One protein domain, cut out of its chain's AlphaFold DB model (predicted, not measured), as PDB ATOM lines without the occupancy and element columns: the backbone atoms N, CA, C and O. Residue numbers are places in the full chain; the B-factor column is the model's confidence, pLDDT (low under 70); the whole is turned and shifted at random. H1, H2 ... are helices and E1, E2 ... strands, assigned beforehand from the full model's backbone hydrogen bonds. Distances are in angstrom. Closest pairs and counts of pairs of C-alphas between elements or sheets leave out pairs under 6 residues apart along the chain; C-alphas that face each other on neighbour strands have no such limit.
ATOM      1  N   VAL A 991     -16.211  47.516  21.988       94.81
ATOM      2  CA  VAL A 991     -15.754  48.888  22.238       94.81
ATOM      3  C   VAL A 991     -16.214  49.351  23.618       94.81
ATOM      4  O   VAL A 991     -17.407  49.347  23.943       94.81
ATOM      5  N   SER A 992     -15.248  49.766  24.435       93.06
ATOM      6  CA  SER A 992     -15.455  50.193  25.821       93.06
ATOM      7  C   SER A 992     -16.166  51.560  25.910       93.06
ATOM      8  O   SER A 992     -15.945  52.422  25.057       93.06
ATOM      9  N   PRO A 993     -16.938  51.842  26.985       91.06
ATOM     10  CA  PRO A 993     -17.524  53.169  27.219       91.06
ATOM     11  C   PRO A 993     -16.505  54.314  27.130       91.06
ATOM     12  O   PRO A 993     -16.814  55.408  26.664       91.06
ATOM     13  N   ARG A 994     -15.260  54.068  27.552       88.50
ATOM     14  CA  ARG A 994     -14.189  55.064  27.491       88.50
ATOM     15  C   ARG A 994     -13.738  55.343  26.059       88.50
ATOM     16  O   ARG A 994     -13.459  56.493  25.749       88.50
ATOM     17  N   GLU A 995     -13.681  54.325  25.205       90.12
ATOM     18  CA  GLU A 995     -13.359  54.486  23.777       90.12
ATOM     19  C   GLU A 995     -14.474  55.229  23.031       90.12
ATOM     20  O   GLU A 995     -14.209  55.983  22.100       90.12
ATOM     21  N   LEU A 996     -15.712  55.114  23.516       89.94
ATOM     22  CA  LEU A 996     -16.850  55.913  23.056       89.94
ATOM     23  C   LEU A 996     -16.845  57.356  23.600       89.94
ATOM     24  O   LEU A 996     -17.766  58.113  23.302       89.94
ATOM     25  N   ASN A 997     -15.846  57.745  24.408       87.94
ATOM     26  CA  ASN A 997     -15.817  58.989  25.190       87.94
ATOM     27  C   ASN A 997     -17.065  59.184  26.080       87.94
ATOM     28  O   ASN A 997     -17.461  60.310  26.376       87.94
ATOM     29  N   GLN A 998     -17.668  58.082  26.538       84.56
ATOM     30  CA  GLN A 998     -18.940  58.054  27.248       84.56
ATOM     31  C   GLN A 998     -18.805  57.355  28.606       84.56
ATOM     32  O   GLN A 998     -19.079  56.168  28.768       84.56
ATOM     33  N   LEU A 999     -18.394  58.113  29.624       80.88
ATOM     34  CA  LEU A 999     -18.262  57.597  30.993       80.88
ATOM     35  C   LEU A 999     -19.577  57.631  31.794       80.88
ATOM     36  O   LEU A 999     -19.641  57.044  32.874       80.88
ATOM     37  N   SER A1000     -20.627  58.297  31.298       83.38
ATOM     38  CA  SER A1000     -21.941  58.336  31.950       83.38
ATOM     39  C   SER A1000     -22.890  57.263  31.412       83.38
ATOM     40  O   SER A1000     -22.821  56.845  30.254       83.38
ATOM     41  N   THR A1001     -23.795  56.797  32.274       91.62
ATOM     42  CA  THR A1001     -24.836  55.842  31.893       91.62
ATOM     43  C   THR A1001     -25.882  56.512  31.000       91.62
ATOM     44  O   THR A1001     -26.274  57.655  31.229       91.62
ATOM     45  N   LEU A1002     -26.347  55.796  29.978       92.56
ATOM     46  CA  LEU A1002     -27.337  56.264  29.010       92.56
ATOM     47  C   LEU A1002     -28.617  55.434  29.101       92.56
ATOM     48  O   LEU A1002     -28.601  54.282  29.543       92.56
ATOM     49  N   ARG A1003     -29.734  56.022  28.672       94.19
ATOM     50  CA  ARG A1003     -30.952  55.264  28.338       94.19
ATOM     51  C   ARG A1003     -30.718  54.432  27.074       94.19
ATOM     52  O   ARG A1003     -29.740  54.675  26.370       94.19
ATOM     53  N   HIS A1004     -31.599  53.472  26.791       94.56
ATOM     54  CA  HIS A1004     -31.389  52.536  25.679       94.56
ATOM     55  C   HIS A1004     -31.308  53.226  24.312       94.56
ATOM     56  O   HIS A1004     -30.300  53.059  23.635       94.56
ATOM     57  N   ASP A1005     -32.286  54.058  23.937       94.19
ATOM     58  CA  ASP A1005     -32.280  54.683  22.602       94.19
ATOM     59  C   ASP A1005     -31.065  55.607  22.377       94.19
ATOM     60  O   ASP A1005     -30.419  55.479  21.339       94.19
ATOM     61  N   PRO A1006     -30.650  56.468  23.335       95.75
ATOM     62  CA  PRO A1006     -29.398  57.215  23.205       95.75
ATOM     63  C   PRO A1006     -28.151  56.328  23.134       95.75
ATOM     64  O   PRO A1006     -27.205  56.677  22.435       95.75
ATOM     65  N   ALA A1007     -28.130  55.195  23.845       95.31
ATOM     66  CA  ALA A1007     -27.030  54.234  23.768       95.31
ATOM     67  C   ALA A1007     -26.961  53.569  22.384       95.31
ATOM     68  O   ALA A1007     -25.877  53.450  21.815       95.31
ATOM     69  N   LYS A1008     -28.117  53.190  21.823       96.12
ATOM     70  CA  LYS A1008     -28.232  52.634  20.473       96.12
ATOM     71  C   LYS A1008     -27.791  53.650  19.418       96.12
ATOM     72  O   LYS A1008     -26.895  53.345  18.638       96.12
ATOM     73  N   ALA A1009     -28.319  54.872  19.477       94.81
ATOM     74  CA  ALA A1009     -27.946  55.956  18.572       94.81
ATOM     75  C   ALA A1009     -26.449  56.304  18.661       94.81
ATOM     76  O   ALA A1009     -25.814  56.573  17.643       94.81
ATOM     77  N   LEU A1010     -25.859  56.256  19.864       95.19
ATOM     78  CA  LEU A1010     -24.419  56.446  20.044       95.19
ATOM     79  C   LEU A1010     -23.614  55.370  19.302       95.19
ATOM     80  O   LEU A1010     -22.671  55.722  18.596       95.19
ATOM     81  N   CYS A1011     -23.982  54.089  19.423       96.31
ATOM     82  CA  CYS A1011     -23.310  53.021  18.683       96.31
ATOM     83  C   CYS A1011     -23.486  53.185  17.165       96.31
ATOM     84  O   CYS A1011     -22.495  53.172  16.435       96.31
ATOM     85  N   GLU A1012     -24.712  53.424  16.696       95.06
ATOM     86  CA  GLU A1012     -25.022  53.561  15.264       95.06
ATOM     87  C   GLU A1012     -24.293  54.750  14.627       95.06
ATOM     88  O   GLU A1012     -23.746  54.620  13.534       95.06
ATOM     89  N   SER A1013     -24.165  55.875  15.343       94.75
ATOM     90  CA  SER A1013     -23.407  57.051  14.878       94.75
ATOM     91  C   SER A1013     -21.915  56.782  14.638       94.75
ATOM     92  O   SER A1013     -21.229  57.586  14.012       94.75
ATOM     93  N   ARG A1014     -21.398  55.660  15.151       93.12
ATOM     94  CA  ARG A1014     -20.013  55.206  14.983       93.12
ATOM     95  C   ARG A1014     -19.894  54.030  14.009       93.12
ATOM     96  O   ARG A1014     -18.822  53.440  13.927       93.12
ATOM     97  N   GLY A1015     -20.975  53.659  13.317       93.94
ATOM     98  CA  GLY A1015     -21.022  52.453  12.486       93.94
ATOM     99  C   GLY A1015     -20.969  51.155  13.302       93.94
ATOM    100  O   GLY A1015     -20.509  50.129  12.806       93.94
ATOM    101  N   LEU A1016     -21.390  51.198  14.571       96.44
ATOM    102  CA  LEU A1016     -21.418  50.067  15.501       96.44
ATOM    103  C   LEU A1016     -22.866  49.738  15.890       96.44
ATOM    104  O   LEU A1016     -23.780  50.523  15.650       96.44
ATOM    105  N   ARG A1017     -23.085  48.616  16.580       97.00
ATOM    106  CA  ARG A1017     -24.382  48.311  17.210       97.00
ATOM    107  C   ARG A1017     -24.228  47.973  18.684       97.00
ATOM    108  O   ARG A1017     -23.123  47.710  19.159       97.00
ATOM    109  N   LEU A1018     -25.339  47.962  19.418       96.81
ATOM    110  CA  LEU A1018     -25.351  47.341  20.741       96.81
ATOM    111  C   LEU A1018     -25.118  45.824  20.585       96.81
ATOM    112  O   LEU A1018     -25.582  45.224  19.610       96.81
ATOM    113  N   PRO A1019     -24.396  45.176  21.511       95.25
ATOM    114  CA  PRO A1019     -24.203  43.734  21.457       95.25
ATOM    115  C   PRO A1019     -25.524  42.994  21.679       95.25
ATOM    116  O   PRO A1019     -26.407  43.477  22.387       95.25
ATOM    117  N   LEU A1020     -25.669  41.807  21.099       93.75
ATOM    118  CA  LEU A1020     -26.771  40.903  21.425       93.75
ATOM    119  C   LEU A1020     -26.533  40.292  22.810       93.75
ATOM    120  O   LEU A1020     -25.393  40.170  23.263       93.75
ATOM    121  N   GLN A1021     -27.601  39.859  23.480       90.12
ATOM    122  CA  GLN A1021     -27.483  39.140  24.751       90.12
ATOM    123  C   GLN A1021     -26.546  37.932  24.635       90.12
ATOM    124  O   GLN A1021     -25.617  37.805  25.425       90.12
ATOM    125  N   GLU A1022     -26.755  37.091  23.624       87.62
ATOM    126  CA  GLU A1022     -25.955  35.888  23.377       87.62
ATOM    127  C   GLU A1022     -24.483  36.187  23.071       87.62
ATOM    128  O   GLU A1022     -23.629  35.357  23.346       87.62
ATOM    129  N   GLU A1023     -24.165  37.382  22.565       90.69
ATOM    130  CA  GLU A1023     -22.782  37.807  22.333       90.69
ATOM    131  C   GLU A1023     -22.078  38.226  23.617       90.69
ATOM    132  O   GLU A1023     -20.855  38.157  23.673       90.69
ATOM    133  N   LEU A1024     -22.822  38.663  24.639       87.56
ATOM    134  CA  LEU A1024     -22.249  39.012  25.936       87.56
ATOM    135  C   LEU A1024     -22.248  37.852  26.927       87.56
ATOM    136  O   LEU A1024     -21.295  37.749  27.691       87.56
ATOM    137  N   SER A1025     -23.301  37.030  26.959       81.81
ATOM    138  CA  SER A1025     -23.501  36.009  27.997       81.81
ATOM    139  C   SER A1025     -23.434  34.562  27.509       81.81
ATOM    140  O   SER A1025     -23.507  33.659  28.339       81.81
ATOM    141  N   GLY A1026     -23.410  34.315  26.195       78.00
ATOM    142  CA  GLY A1026     -23.466  32.963  25.619       78.00
ATOM    143  C   GLY A1026     -24.823  32.263  25.745       78.00
ATOM    144  O   GLY A1026     -25.043  31.215  25.136       78.00
ATOM    145  N   VAL A1027     -25.771  32.837  26.490       75.81
ATOM    146  CA  VAL A1027     -27.110  32.274  26.683       75.81
ATOM    147  C   VAL A1027     -28.008  32.692  25.522       75.81
ATOM    148  O   VAL A1027     -28.367  33.865  25.405       75.81
ATOM    149  N   ARG A1028     -28.409  31.725  24.689       71.81
ATOM    150  CA  ARG A1028     -29.501  31.905  23.722       71.81
ATOM    151  C   ARG A1028     -30.841  31.907  24.447       71.81
ATOM    152  O   ARG A1028     -31.066  31.086  25.336       71.81
ATOM    153  N   GLU A1029     -31.735  32.804  24.048       65.94
ATOM    154  CA  GLU A1029     -33.114  32.789  24.530       65.94
ATOM    155  C   GLU A1029     -33.797  31.505  24.030       65.94
ATOM    156  O   GLU A1029     -33.904  31.270  22.825       65.94
ATOM    157  N   ASP A1030     -34.241  30.645  24.951       66.50
ATOM    158  CA  ASP A1030     -35.072  29.502  24.582       66.50
ATOM    159  C   ASP A1030     -36.434  30.036  24.127       66.50
ATOM    160  O   ASP A1030     -37.296  30.391  24.937       66.50
ATOM    161  N   SER A1031     -36.639  30.076  22.809       53.94
ATOM    162  CA  SER A1031     -37.871  30.576  22.193       53.94
ATOM    163  C   SER A1031     -39.129  29.850  22.685       53.94
ATOM    164  O   SER A1031     -40.228  30.420  22.641       53.94
ATOM    165  N   THR A1032     -38.973  28.603  23.148       58.50
ATOM    166  CA  THR A1032     -40.064  27.737  23.614       58.50
ATOM    167  C   THR A1032     -40.354  27.884  25.105       58.50
ATOM    168  O   THR A1032     -41.474  27.602  25.530       58.50
ATOM    169  N   ASN A1033     -39.396  28.373  25.900       58.56
ATOM    170  CA  ASN A1033     -39.570  28.576  27.334       58.56
ATOM    171  C   ASN A1033     -38.714  29.750  27.859       58.56
ATOM    172  O   ASN A1033     -37.644  29.531  28.439       58.56
ATOM    173  N   PRO A1034     -39.186  31.002  27.705       56.44
ATOM    174  CA  PRO A1034     -38.461  32.170  28.198       56.44
ATOM    175  C   PRO A1034     -38.183  32.077  29.706       56.44
ATOM    176  O   PRO A1034     -37.091  32.431  30.141       56.44
ATOM    177  N   ASP A1035     -39.080  31.481  30.499       53.28
ATOM    178  CA  ASP A1035     -38.909  31.329  31.954       53.28
ATOM    179  C   ASP A1035     -37.728  30.417  32.347       53.28
ATOM    180  O   ASP A1035     -37.170  30.567  33.435       53.28
ATOM    181  N   ARG A1036     -37.282  29.506  31.463       54.75
ATOM    182  CA  ARG A1036     -36.018  28.760  31.649       54.75
ATOM    183  C   ARG A1036     -34.778  29.607  31.376       54.75
ATOM    184  O   ARG A1036     -33.728  29.325  31.949       54.75
ATOM    185  N   SER A1037     -34.909  30.636  30.545       55.12
ATOM    186  CA  SER A1037     -33.844  31.597  30.248       55.12
ATOM    187  C   SER A1037     -33.700  32.608  31.398       55.12
ATOM    188  O   SER A1037     -32.589  32.937  31.795       55.12
ATOM    189  N   PHE A1038     -34.808  33.024  32.025       49.09
ATOM    190  CA  PHE A1038     -34.849  34.057  33.077       49.09
ATOM    191  C   PHE A1038     -34.446  33.600  34.503       49.09
ATOM    192  O   PHE A1038     -34.721  34.293  35.482       49.09
ATOM    193  N   GLY A1039     -33.776  32.452  34.665       46.41
ATOM    194  CA  GLY A1039     -33.666  31.755  35.955       46.41
ATOM    195  C   GLY A1039     -32.260  31.435  36.481       46.41
ATOM    196  O   GLY A1039     -32.073  30.341  37.015       46.41
ATOM    197  N   ALA A1040     -31.269  32.329  36.383       45.59
ATOM    198  CA  ALA A1040     -29.918  32.081  36.925       45.59
ATOM    199  C   ALA A1040     -29.578  32.815  38.240       45.59
ATOM    200  O   ALA A1040     -28.431  32.779  38.679       45.59
ATOM    201  N   SER A1041     -30.534  33.432  38.951       47.66
ATOM    202  CA  SER A1041     -30.197  34.060  40.243       47.66
ATOM    203  C   SER A1041     -29.996  33.074  41.403       47.66
ATOM    204  O   SER A1041     -29.466  33.456  42.443       47.66
ATOM    205  N   ASN A1042     -30.373  31.796  41.256       50.28
ATOM    206  CA  ASN A1042     -30.326  30.847  42.376       50.28
ATOM    207  C   ASN A1042     -30.285  29.357  41.992       50.28
ATOM    208  O   ASN A1042     -29.921  28.550  42.845       50.28
ATOM    209  N   ASN A1043     -30.564  28.958  40.745       51.28
ATOM    210  CA  ASN A1043     -30.518  27.543  40.366       51.28
ATOM    211  C   ASN A1043     -29.104  27.121  39.909       51.28
ATOM    212  O   ASN A1043     -28.557  27.675  38.958       51.28
ATOM    213  N   ALA A1044     -28.497  26.146  40.593       52.03
ATOM    214  CA  ALA A1044     -27.133  25.674  40.323       52.03
ATOM    215  C   ALA A1044     -26.971  25.026  38.931       52.03
ATOM    216  O   ALA A1044     -25.883  25.068  38.361       52.03
ATOM    217  N   ALA A1045     -28.050  24.475  38.360       50.69
ATOM    218  CA  ALA A1045     -28.020  23.828  37.047       50.69
ATOM    219  C   ALA A1045     -27.903  24.822  35.875       50.69
ATOM    220  O   ALA A1045     -27.230  24.519  34.896       50.69
ATOM    221  N   GLY A1046     -28.495  26.020  35.988       53.25
ATOM    222  CA  GLY A1046     -28.378  27.067  34.962       53.25
ATOM    223  C   GLY A1046     -26.960  27.636  34.864       53.25
ATOM    224  O   GLY A1046     -26.474  27.901  33.772       53.25
ATOM    225  N   ARG A1047     -26.255  27.711  36.002       55.31
ATOM    226  CA  ARG A1047     -24.840  28.099  36.047       55.31
ATOM    227  C   ARG A1047     -23.949  27.077  35.341       55.31
ATOM    228  O   ARG A1047     -23.087  27.457  34.569       55.31
ATOM    229  N   ALA A1048     -24.184  25.775  35.519       50.97
ATOM    230  CA  ALA A1048     -23.335  24.734  34.927       50.97
ATOM    231  C   ALA A1048     -23.296  24.737  33.378       50.97
ATOM    232  O   ALA A1048     -22.299  24.305  32.798       50.97
ATOM    233  N   ILE A1049     -24.345  25.238  32.713       51.69
ATOM    234  CA  ILE A1049     -24.436  25.281  31.242       51.69
ATOM    235  C   ILE A1049     -23.622  26.446  30.654       51.69
ATOM    236  O   ILE A1049     -23.036  26.287  29.590       51.69
ATOM    237  N   ILE A1050     -23.511  27.576  31.362       53.66
ATOM    238  CA  ILE A1050     -22.758  28.763  30.904       53.66
ATOM    239  C   ILE A1050     -21.238  28.504  30.915       53.66
ATOM    240  O   ILE A1050     -20.482  29.137  30.188       53.66
ATOM    241  N   TYR A1051     -20.776  27.531  31.704       53.81
ATOM    242  CA  TYR A1051     -19.355  27.364  32.014       53.81
ATOM    243  C   TYR A1051     -18.659  26.171  31.350       53.81
ATOM    244  O   TYR A1051     -17.500  25.916  31.670       53.81
ATOM    245  N   THR A1052     -19.334  25.392  30.500       49.41
ATOM    246  CA  THR A1052     -18.803  24.076  30.094       49.41
ATOM    247  C   THR A1052     -18.125  24.009  28.724       49.41
ATOM    248  O   THR A1052     -17.385  23.050  28.519       49.41
ATOM    249  N   TYR A1053     -18.260  24.995  27.828       55.88
ATOM    250  CA  TYR A1053     -17.607  24.961  26.507       55.88
ATOM    251  C   TYR A1053     -17.219  26.354  25.983       55.88
ATOM    252  O   TYR A1053     -17.886  27.327  26.325       55.88
ATOM    253  N   PRO A1054     -16.172  26.463  25.140       59.22
ATOM    254  CA  PRO A1054     -15.889  27.691  24.411       59.22
ATOM    255  C   PRO A1054     -17.037  27.992  23.450       59.22
ATOM    256  O   PRO A1054     -17.235  27.293  22.457       59.22
ATOM    257  N   SER A1055     -17.796  29.035  23.753       71.81
ATOM    258  CA  SER A1055     -18.726  29.652  22.817       71.81
ATOM    259  C   SER A1055     -18.116  30.931  22.238       71.81
ATOM    260  O   SER A1055     -17.129  31.479  22.728       71.81
ATOM    261  N   ASN A1056     -18.692  31.416  21.139       78.50
ATOM    262  CA  ASN A1056     -18.258  32.656  20.488       78.50
ATOM    263  C   ASN A1056     -18.750  33.923  21.221       78.50
ATOM    264  O   ASN A1056     -18.872  34.985  20.610       78.50
ATOM    265  N   ASP A1057     -19.091  33.812  22.507       84.19
ATOM    266  CA  ASP A1057     -19.549  34.926  23.329       84.19
ATOM    267  C   ASP A1057     -18.424  35.508  24.180       84.19
ATOM    268  O   ASP A1057     -17.430  34.861  24.508       84.19
ATOM    269  N   TYR A1058     -18.610  36.762  24.558       86.19
ATOM    270  CA  TYR A1058     -17.656  37.526  25.329       86.19
ATOM    271  C   TYR A1058     -17.328  36.865  26.675       86.19
ATOM    272  O   TYR A1058     -16.156  36.802  27.033       86.19
ATOM    273  N   PHE A1059     -18.321  36.408  27.447       83.81
ATOM    274  CA  PHE A1059     -18.078  35.989  28.825       83.81
ATOM    275  C   PHE A1059     -17.392  34.622  28.902       83.81
ATOM    276  O   PHE A1059     -16.506  34.443  29.737       83.81
ATOM    277  N   SER A1060     -17.715  33.688  28.006       82.00
ATOM    278  CA  SER A1060     -16.980  32.418  27.913       82.00
ATOM    279  C   SER A1060     -15.526  32.624  27.472       82.00
ATOM    280  O   SER A1060     -14.632  31.931  27.963       82.00
ATOM    281  N   GLN A1061     -15.262  33.611  26.607       85.56
ATOM    282  CA  GLN A1061     -13.903  33.929  26.178       85.56
ATOM    283  C   GLN A1061     -13.137  34.725  27.234       85.56
ATOM    284  O   GLN A1061     -12.019  34.358  27.556       85.56
ATOM    285  N   TRP A1062     -13.706  35.773  27.818       87.00
ATOM    286  CA  TRP A1062     -12.954  36.765  28.597       87.00
ATOM    287  C   TRP A1062     -13.383  36.897  30.054       87.00
ATOM    288  O   TRP A1062     -12.757  37.636  30.811       87.00
ATOM    289  N   GLY A1063     -14.415  36.172  30.484       86.69
ATOM    290  CA  GLY A1063     -14.911  36.230  31.850       86.69
ATOM    291  C   GLY A1063     -15.288  37.654  32.255       86.69
ATOM    292  O   GLY A1063     -15.753  38.469  31.455       86.69
ATOM    293  N   SER A1064     -15.110  37.978  33.534       85.12
ATOM    294  CA  SER A1064     -15.547  39.267  34.077       85.12
ATOM    295  C   SER A1064     -14.686  40.441  33.592       85.12
ATOM    296  O   SER A1064     -13.495  40.502  33.901       85.12
ATOM    297  N   LEU A1065     -15.305  41.455  32.965       82.25
ATOM    298  CA  LEU A1065     -14.608  42.676  32.512       82.25
ATOM    299  C   LEU A1065     -13.966  43.470  33.648       82.25
ATOM    300  O   LEU A1065     -13.038  44.248  33.419       82.25
ATOM    301  N   SER A1066     -14.428  43.273  34.885       78.31
ATOM    302  CA  SER A1066     -13.823  43.912  36.056       78.31
ATOM    303  C   SER A1066     -12.356  43.524  36.260       78.31
ATOM    304  O   SER A1066     -11.613  44.274  36.885       78.31
ATOM    305  N   GLN A1067     -11.902  42.411  35.679       78.38
ATOM    306  CA  GLN A1067     -10.501  41.993  35.736       78.38
ATOM    307  C   GLN A1067      -9.591  42.799  34.797       78.38
ATOM    308  O   GLN A1067      -8.380  42.825  34.996       78.38
ATOM    309  N   PHE A1068     -10.166  43.520  33.829       79.88
ATOM    310  CA  PHE A1068      -9.448  44.349  32.855       79.88
ATOM    311  C   PHE A1068      -9.572  45.853  33.168       79.88
ATOM    312  O   PHE A1068      -9.436  46.705  32.292       79.88
ATOM    313  N   GLN A1069      -9.844  46.212  34.430       64.38
ATOM    314  CA  GLN A1069     -10.038  47.605  34.871       64.38
ATOM    315  C   GLN A1069      -8.769  48.466  34.828       64.38
ATOM    316  O   GLN A1069      -8.854  49.692  34.906       64.38
ATOM    317  N   THR A1070      -7.590  47.860  34.704       60.97
ATOM    318  CA  THR A1070      -6.316  48.578  34.706       60.97
ATOM    319  C   THR A1070      -5.614  48.425  33.365       60.97
ATOM    320  O   THR A1070      -5.293  47.307  32.965       60.97
ATOM    321  N   ARG A1071      -5.345  49.541  32.675       53.38
ATOM    322  CA  ARG A1071      -4.562  49.524  31.437       53.38
ATOM    323  C   ARG A1071      -3.136  49.125  31.771       53.38
ATOM    324  O   ARG A1071      -2.495  49.775  32.586       53.38
ATOM    325  N   TYR A1072      -2.614  48.116  31.099       52.47
ATOM    326  CA  TYR A1072      -1.173  47.977  30.966       52.47
ATOM    327  C   TYR A1072      -0.727  48.971  29.888       52.47
ATOM    328  O   TYR A1072      -1.220  48.906  28.766       52.47
ATOM    329  N   ASN A1073       0.121  49.945  30.224       48.94
ATOM    330  CA  ASN A1073       0.721  50.826  29.229       48.94
ATOM    331  C   ASN A1073       1.851  50.047  28.531       48.94
ATOM    332  O   ASN A1073       2.887  49.810  29.155       48.94
ATOM    333  N   PRO A1074       1.678  49.653  27.257       43.38
ATOM    334  CA  PRO A1074       2.625  48.784  26.565       43.38
ATOM    335  C   PRO A1074       3.969  49.467  26.281       43.38
ATOM    336  O   PRO A1074       4.950  48.779  26.017       43.38
ATOM    337  N   LEU A1075       4.030  50.804  26.341       38.34
ATOM    338  CA  LEU A1075       5.254  51.578  26.121       38.34
ATOM    339  C   LEU A1075       6.089  51.737  27.397       38.34
ATOM    340  O   LEU A1075       7.301  51.895  27.310       38.34
ATOM    341  N   THR A1076       5.461  51.713  28.576       43.00
ATOM    342  CA  THR A1076       6.144  51.997  29.853       43.00
ATOM    343  C   THR A1076       6.136  50.827  30.833       43.00
ATOM    344  O   THR A1076       6.758  50.915  31.889       43.00
ATOM    345  N   GLY A1077       5.389  49.756  30.545       46.62
ATOM    346  CA  GLY A1077       5.132  48.663  31.485       46.62
ATOM    347  C   GLY A1077       4.300  49.076  32.708       46.62
ATOM    348  O   GLY A1077       4.085  48.260  33.605       46.62
ATOM    349  N   ALA A1078       3.835  50.329  32.768       39.81
ATOM    350  CA  ALA A1078       3.105  50.863  33.906       39.81
ATOM    351  C   ALA A1078       1.625  50.489  33.834       39.81
ATOM    352  O   ALA A1078       0.962  50.686  32.814       39.81
ATOM    353  N   THR A1079       1.075  50.015  34.947       47.94
ATOM    354  CA  THR A1079      -0.366  49.828  35.082       47.94
ATOM    355  C   THR A1079      -1.032  51.188  35.307       47.94
ATOM    356  O   THR A1079      -0.938  51.772  36.383       47.94
ATOM    357  N   VAL A1080      -1.696  51.730  34.290       44.22
ATOM    358  CA  VAL A1080      -2.493  52.955  34.393       44.22
ATOM    359  C   VAL A1080      -3.879  52.564  34.905       44.22
ATOM    360  O   VAL A1080      -4.686  51.984  34.173       44.22
ATOM    361  N   SER A1081      -4.175  52.855  36.176       40.53
ATOM    362  CA  SER A1081      -5.515  52.634  36.722       40.53
ATOM    363  C   SER A1081      -6.491  53.620  36.080       40.53
ATOM    364  O   SER A1081      -6.428  54.824  36.322       40.53
ATOM    365  N   GLY A1082      -7.400  53.124  35.254       55.94
ATOM    366  CA  GLY A1082      -8.486  53.921  34.707       55.94
ATOM    367  C   GLY A1082      -9.592  52.978  34.288       55.94
ATOM    368  O   GLY A1082      -9.377  52.191  33.375       55.94
ATOM    369  N   ASN A1083     -10.739  53.053  34.962       65.56
ATOM    370  CA  ASN A1083     -11.894  52.180  34.755       65.56
ATOM    371  C   ASN A1083     -12.393  52.259  33.297       65.56
ATOM    372  O   ASN A1083     -13.267  53.061  32.980       65.56
ATOM    373  N   HIS A1084     -11.833  51.441  32.399       74.81
ATOM    374  CA  HIS A1084     -12.309  51.292  31.015       74.81
ATOM    375  C   HIS A1084     -13.694  50.656  30.965       74.81
ATOM    376  O   HIS A1084     -14.503  50.973  30.093       74.81
ATOM    377  N   TRP A1085     -13.947  49.783  31.935       85.75
ATOM    378  CA  TRP A1085     -15.197  49.082  32.135       85.75
ATOM    379  C   TRP A1085     -15.766  49.518  33.479       85.75
ATOM    380  O   TRP A1085     -15.177  49.279  34.537       85.75
ATOM    381  N   LEU A1086     -16.905  50.202  33.436       79.50
ATOM    382  CA  LEU A1086     -17.658  50.567  34.631       79.50
ATOM    383  C   LEU A1086     -18.196  49.286  35.286       79.50
ATOM    384  O   LEU A1086     -18.579  48.351  34.581       79.50
ATOM    385  N   THR A1087     -18.268  49.248  36.619       67.50
ATOM    386  CA  THR A1087     -18.768  48.119  37.443       67.50
ATOM    387  C   THR A1087     -20.286  47.909  37.338       67.50
ATOM    388  O   THR A1087     -20.952  47.579  38.314       67.50
ATOM    389  N   ASN A1088     -20.858  48.155  36.162       71.75
ATOM    390  CA  ASN A1088     -22.286  48.289  35.938       71.75
ATOM    391  C   ASN A1088     -22.807  47.246  34.941       71.75
ATOM    392  O   ASN A1088     -22.081  46.410  34.408       71.75
ATOM    393  N   HIS A1089     -24.113  47.317  34.730       88.31
ATOM    394  CA  HIS A1089     -24.875  46.602  33.722       88.31
ATOM    395  C   HIS A1089     -24.797  47.334  32.376       88.31
ATOM    396  O   HIS A1089     -24.853  48.569  32.359       88.31
ATOM    397  N   TYR A1090     -24.722  46.584  31.278       92.38
ATOM    398  CA  TYR A1090     -24.555  47.103  29.920       92.38
ATOM    399  C   TYR A1090     -25.774  46.791  29.064       92.38
ATOM    400  O   TYR A1090     -26.351  45.710  29.182       92.38
ATOM    401  N   TRP A1091     -26.176  47.743  28.226       94.81
ATOM    402  CA  TRP A1091     -27.283  47.548  27.294       94.81
ATOM    403  C   TRP A1091     -26.978  46.501  26.224       94.81
ATOM    404  O   TRP A1091     -25.847  46.424  25.745       94.81
ATOM    405  N   THR A1092     -28.006  45.751  25.823       94.12
ATOM    406  CA  THR A1092     -27.981  44.904  24.627       94.12
ATOM    407  C   THR A1092     -29.009  45.378  23.601       94.12
ATOM    408  O   THR A1092     -29.870  46.216  23.885       94.12
ATOM    409  N   GLU A1093     -28.910  44.868  22.377       93.25
ATOM    410  CA  GLU A1093     -29.928  45.080  21.343       93.25
ATOM    411  C   GLU A1093     -31.167  44.185  21.540       93.25
ATOM    412  O   GLU A1093     -32.244  44.481  21.022       93.25
ATOM    413  N   SER A1094     -31.040  43.118  22.332       87.06
ATOM    414  CA  SER A1094     -32.101  42.138  22.555       87.06
ATOM    415  C   SER A1094     -33.302  42.741  23.300       87.06
ATOM    416  O   SER A1094     -33.162  43.421  24.322       87.06
ATOM    417  N   ARG A1095     -34.502  42.444  22.791       86.00
ATOM    418  CA  ARG A1095     -35.791  42.814  23.386       86.00
ATOM    419  C   ARG A1095     -36.564  41.565  23.769       86.00
ATOM    420  O   ARG A1095     -36.509  40.560  23.070       86.00
ATOM    421  N   THR A1096     -37.311  41.650  24.857       80.69
ATOM    422  CA  THR A1096     -38.168  40.559  25.328       80.69
ATOM    423  C   THR A1096     -39.510  40.615  24.605       80.69
ATOM    424  O   THR A1096     -39.873  41.636  24.019       80.69
ATOM    425  N   LYS A1097     -40.319  39.549  24.690       79.56
ATOM    426  CA  LYS A1097     -41.679  39.524  24.105       79.56
ATOM    427  C   LYS A1097     -42.595  40.649  24.617       79.56
ATOM    428  O   LYS A1097     -43.600  40.948  23.981       79.56
ATOM    429  N   THR A1098     -42.262  41.258  25.759       78.00
ATOM    430  CA  THR A1098     -43.001  42.390  26.354       78.00
ATOM    431  C   THR A1098     -42.421  43.761  25.990       78.00
ATOM    432  O   THR A1098     -42.760  44.751  26.630       78.00
ATOM    433  N   ASP A1099     -41.539  43.817  24.987       79.44
ATOM    434  CA  ASP A1099     -40.851  45.025  24.507       79.44
ATOM    435  C   ASP A1099     -39.979  45.726  25.569       79.44
ATOM    436  O   ASP A1099     -39.654  46.912  25.487       79.44
ATOM    437  N   LYS A1100     -39.559  44.977  26.596       84.00
ATOM    438  CA  LYS A1100     -38.508  45.429  27.508       84.00
ATOM    439  C   LYS A1100     -37.146  45.135  26.906       84.00
ATOM    440  O   LYS A1100     -36.967  44.156  26.184       84.00
ATOM    441  N   VAL A1101     -36.171  45.960  27.259       87.88
ATOM    442  CA  VAL A1101     -34.795  45.812  26.791       87.88
ATOM    443  C   VAL A1101     -33.997  45.002  27.800       87.88
ATOM    444  O   VAL A1101     -34.132  45.191  29.016       87.88
ATOM    445  N   ILE A1102     -33.153  44.116  27.288       87.44
ATOM    446  CA  ILE A1102     -32.261  43.291  28.090       87.44
ATOM    447  C   ILE A1102     -30.959  44.059  28.378       87.44
ATOM    448  O   ILE A1102     -30.444  44.824  27.564       87.44
ATOM    449  N   TYR A1103     -30.424  43.888  29.582       89.25
ATOM    450  CA  TYR A1103     -29.083  44.345  29.946       89.25
ATOM    451  C   TYR A1103     -28.299  43.200  30.581       89.25
ATOM    452  O   TYR A1103     -28.893  42.344  31.232       89.25
ATOM    453  N   VAL A1104     -26.971  43.208  30.448       86.44
ATOM    454  CA  VAL A1104     -26.082  42.151  30.967       86.44
ATOM    455  C   VAL A1104     -25.098  42.728  31.990       86.44
ATOM    456  O   VAL A1104     -24.492  43.780  31.783       86.44
ATOM    457  N   GLY A1105     -24.957  42.054  33.131       84.31
ATOM    458  CA  GLY A1105     -24.016  42.374  34.202       84.31
ATOM    459  C   GLY A1105     -22.685  41.647  34.025       84.31
ATOM    460  O   GLY A1105     -22.501  40.542  34.524       84.31
ATOM    461  N   ILE A1106     -21.724  42.293  33.370       74.81
ATOM    462  CA  ILE A1106     -20.444  41.672  32.974       74.81
ATOM    463  C   ILE A1106     -19.313  41.797  34.010       74.81
ATOM    464  O   ILE A1106     -18.176  41.440  33.722       74.81
ATOM    465  N   THR A1107     -19.590  42.322  35.212       67.12
ATOM    466  CA  THR A1107     -18.538  42.718  36.174       67.12
ATOM    467  C   THR A1107     -18.541  41.990  37.518       67.12
ATOM    468  O   THR A1107     -17.578  42.157  38.272       67.12
ATOM    469  N   ALA A1108     -19.569  41.189  37.838       57.44
ATOM    470  CA  ALA A1108     -19.703  40.650  39.194       57.44
ATOM    471  C   ALA A1108     -20.181  39.197  39.341       57.44
ATOM    472  O   ALA A1108     -20.255  38.778  40.484       57.44
ATOM    473  N   ASN A1109     -20.492  38.449  38.267       59.31
ATOM    474  CA  ASN A1109     -20.744  36.986  38.282       59.31
ATOM    475  C   ASN A1109     -21.062  36.390  36.887       59.31
ATOM    476  O   ASN A1109     -21.360  35.206  36.819       59.31
ATOM    477  N   GLY A1110     -21.060  37.172  35.793       54.97
ATOM    478  CA  GLY A1110     -21.258  36.672  34.418       54.97
ATOM    479  C   GLY A1110     -22.663  36.246  34.020       54.97
ATOM    480  O   GLY A1110     -23.080  36.456  32.889       54.97
ATOM    481  N   ASP A1111     -23.417  35.721  34.979       58.81
ATOM    482  CA  ASP A1111     -24.644  34.971  34.716       58.81
ATOM    483  C   ASP A1111     -25.917  35.816  34.843       58.81
ATOM    484  O   ASP A1111     -27.024  35.279  34.881       58.81
ATOM    485  N   TRP A1112     -25.793  37.139  34.985       68.12
ATOM    486  CA  TRP A1112     -26.941  38.005  35.246       68.12
ATOM    487  C   TRP A1112     -27.252  38.899  34.058       68.12
ATOM    488  O   TRP A1112     -26.564  39.886  33.801       68.12
ATOM    489  N   PHE A1113     -28.344  38.581  33.374       74.88
ATOM    490  CA  PHE A1113     -29.061  39.530  32.544       74.88
ATOM    491  C   PHE A1113     -30.405  39.852  33.196       74.88
ATOM    492  O   PHE A1113     -30.965  39.045  33.935       74.88
ATOM    493  N   GLY A1114     -30.905  41.058  32.967       81.31
ATOM    494  CA  GLY A1114     -32.190  41.495  33.495       81.31
ATOM    495  C   GLY A1114     -32.964  42.290  32.462       81.31
ATOM    496  O   GLY A1114     -32.397  42.817  31.506       81.31
ATOM    497  N   GLU A1115     -34.270  42.400  32.671       82.69
ATOM    498  CA  GLU A1115     -35.121  43.288  31.886       82.69
ATOM    499  C   GLU A1115     -35.153  44.672  32.542       82.69
ATOM    500  O   GLU A1115     -35.300  44.801  33.763       82.69
ATOM    501  N   ALA A1116     -35.045  45.733  31.750       81.25
ATOM    502  CA  ALA A1116     -35.288  47.093  32.210       81.25
ATOM    503  C   ALA A1116     -36.267  47.815  31.287       81.25
ATOM    504  O   ALA A1116     -36.304  47.595  30.077       81.25
ATOM    505  N   ASN A1117     -37.015  48.752  31.871       80.69
ATOM    506  CA  ASN A1117     -37.689  49.779  31.088       80.69
ATOM    507  C   ASN A1117     -36.634  50.619  30.351       80.69
ATOM    508  O   ASN A1117     -35.608  50.965  30.946       80.69
ATOM    509  N   MET A1118     -36.930  51.017  29.108       80.69
ATOM    510  CA  MET A1118     -36.058  51.848  28.250       80.69
ATOM    511  C   MET A1118     -35.579  53.149  28.931       80.69
ATOM    512  O   MET A1118     -34.551  53.716  28.563       80.69
ATOM    513  N   ASN A1119     -36.293  53.598  29.973       81.31
ATOM    514  CA  ASN A1119     -36.003  54.812  30.739       81.31
ATOM    515  C   ASN A1119     -34.892  54.683  31.794       81.31
ATOM    516  O   ASN A1119     -34.435  55.710  32.306       81.31
ATOM    517  N   ASN A1120     -34.459  53.470  32.143       87.56
ATOM    518  CA  ASN A1120     -33.362  53.286  33.092       87.56
ATOM    519  C   ASN A1120     -32.031  53.697  32.449       87.56
ATOM    520  O   ASN A1120     -31.867  53.568  31.247       87.56
ATOM    521  N   ALA A1121     -31.064  54.189  33.222       89.81
ATOM    522  CA  ALA A1121     -29.723  54.456  32.700       89.81
ATOM    523  C   ALA A1121     -28.800  53.255  32.971       89.81
ATOM    524  O   ALA A1121     -28.790  52.709  34.084       89.81
ATOM    525  N   ARG A1122     -28.038  52.826  31.961       91.81
ATOM    526  CA  ARG A1122     -27.057  51.726  32.025       91.81
ATOM    527  C   ARG A1122     -25.782  52.102  31.266       91.81
ATOM    528  O   ARG A1122     -25.764  53.092  30.540       91.81
ATOM    529  N   ALA A1123     -24.693  51.371  31.490       92.75
ATOM    530  CA  ALA A1123     -23.464  51.598  30.739       92.75
ATOM    531  C   ALA A1123     -23.667  51.196  29.268       92.75
ATOM    532  O   ALA A1123     -24.483  50.326  28.961       92.75
ATOM    533  N   THR A1124     -22.932  51.843  28.366       94.00
ATOM    534  CA  THR A1124     -23.006  51.566  26.926       94.00
ATOM    535  C   THR A1124     -21.692  50.956  26.475       94.00
ATOM    536  O   THR A1124     -20.643  51.565  26.660       94.00
ATOM    537  N   ALA A1125     -21.760  49.756  25.910       94.31
ATOM    538  CA  ALA A1125     -20.687  49.154  25.134       94.31
ATOM    539  C   ALA A1125     -21.249  48.865  23.746       94.31
ATOM    540  O   ALA A1125     -22.420  48.499  23.625       94.31
ATOM    541  N   CYS A1126     -20.428  49.048  22.724       96.62
ATOM    542  CA  CYS A1126     -20.812  48.776  21.345       96.62
ATOM    543  C   CYS A1126     -20.003  47.590  20.828       96.62
ATOM    544  O   CYS A1126     -18.896  47.346  21.303       96.62
ATOM    545  N   ILE A1127     -20.537  46.859  19.859       96.38
ATOM    546  CA  ILE A1127     -19.831  45.773  19.187       96.38
ATOM    547  C   ILE A1127     -19.735  46.062  17.691       96.38
ATOM    548  O   ILE A1127     -20.677  46.575  17.078       96.38
ATOM    549  N   LYS A1128     -18.586  45.715  17.115       95.69
ATOM    550  CA  LYS A1128     -18.327  45.706  15.678       95.69
ATOM    551  C   LYS A1128     -18.157  44.269  15.209       95.69
ATOM    552  O   LYS A1128     -17.511  43.482  15.897       95.69
ATOM    553  N   SER A1129     -18.732  43.929  14.061       92.81
ATOM    554  CA  SER A1129     -18.357  42.704  13.345       92.81
ATOM    555  C   SER A1129     -17.164  43.040  12.462       92.81
ATOM    556  O   SER A1129     -17.225  44.043  11.750       92.81
ATOM    557  N   LEU A1130     -16.095  42.255  12.565       87.81
ATOM    558  CA  LEU A1130     -14.894  42.417  11.757       87.81
ATOM    559  C   LEU A1130     -15.110  41.731  10.423       87.81
ATOM    560  O   LEU A1130     -15.511  40.548  10.350       87.81
TER     561      LEU A1130
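AT A GLANCE: This is residues 991 to 1130 of the 1130 residues of an uncharacterized protein of Thorsellia anophelis DSM 18579 (UniProt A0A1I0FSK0). A small, strongly twisted sheet of three strands, E3, E4 and E5, makes the core, with H1 crossing over one face and H2 over the other. H5 packs on H2, and from there the chain runs through H6 to the small hairpin E1 and E2 at one far end of the long axis, while the loop around Thr 1032, before H3, lies at the other. The printed part has 140 residues, with six named helices followed by six named strands; under half of the residues are in named elements, and the class is mixed, helices and strands. The sheet E3 - E4 - E5 is antiparallel. The whole is compact, with a radius of gyration of the C-alphas of 15.5 A, yet elongated, spanning 51 by 33 by 28 A.

IN THESE COORDINATES: Residues 991 to 1003 hold no named element. H1, residues 1004 to 1012, begins at C-alpha 1004 (-31.389, 52.536, 25.679) and is 12.2 A long. H2 is residues 1021 to 1025, H3 1034 to 1037, H4 1044 to 1050, 10.8 A long, H5 1058 to 1062 and H6 1065 to 1068. E1 is residues 1070 to 1072 and E2 1079 to 1081. E3, residues 1089 to 1095, is 15.5 A long; E4, 1101 to 1105, 13.5 A; E5, 1112 to 1116, 12.7 A. E6, residues 1126 to 1129, ends at C-alpha 1129 (-18.357, 42.704, 13.345).

HOW THE PARTS SIT: E3, E4 and E5 form a meander, each strand the antiparallel neighbour of the one before. N 1090 and O 1104 are 2.9 A apart, and N 1105 and O 1112 2.8 A, within hydrogen-bond range. H1 is on the sheet over E3, at a height of 9.5 A, and runs across the strands at 85 degrees to E3 on the local plane; their closest C-alphas, His 1004 and Trp 1091, are 6.7 A apart. H2 is on the opposite face, over E4, at a height of 7.9 A. H2 and H5 touch, the closest C-alphas being Leu 1024 and Tyr 1058, 4.9 A. H4 is close to H5 but not clearly touching, at 7.5 A between C-alphas 1050 and 1060; H3 and H4 are only just apart, at 8.5 A. H5 and H6 meet only through their link. In the hairpin E1 and E2, N 1080 and O 1071 are 2.7 A apart. E6 pairs with no named strand and is near E3. Every O i to N i+4 pair is within range in H1, H2 and H5; H4 has 1 of 3, with 2 of 4 O i to N i+3 pairs; H3 and H6 are too short.

THE WHOLE: The C-alphas farthest apart, Thr 1032 and Thr 1076, are 52.6 A apart. The printed part has no cut and no long link. Mean pLDDT of the printed part is 75.8; 48 residues are under 70, at 1029 to 1054, 1069 to 1083, 1087 and 1107 to 1112.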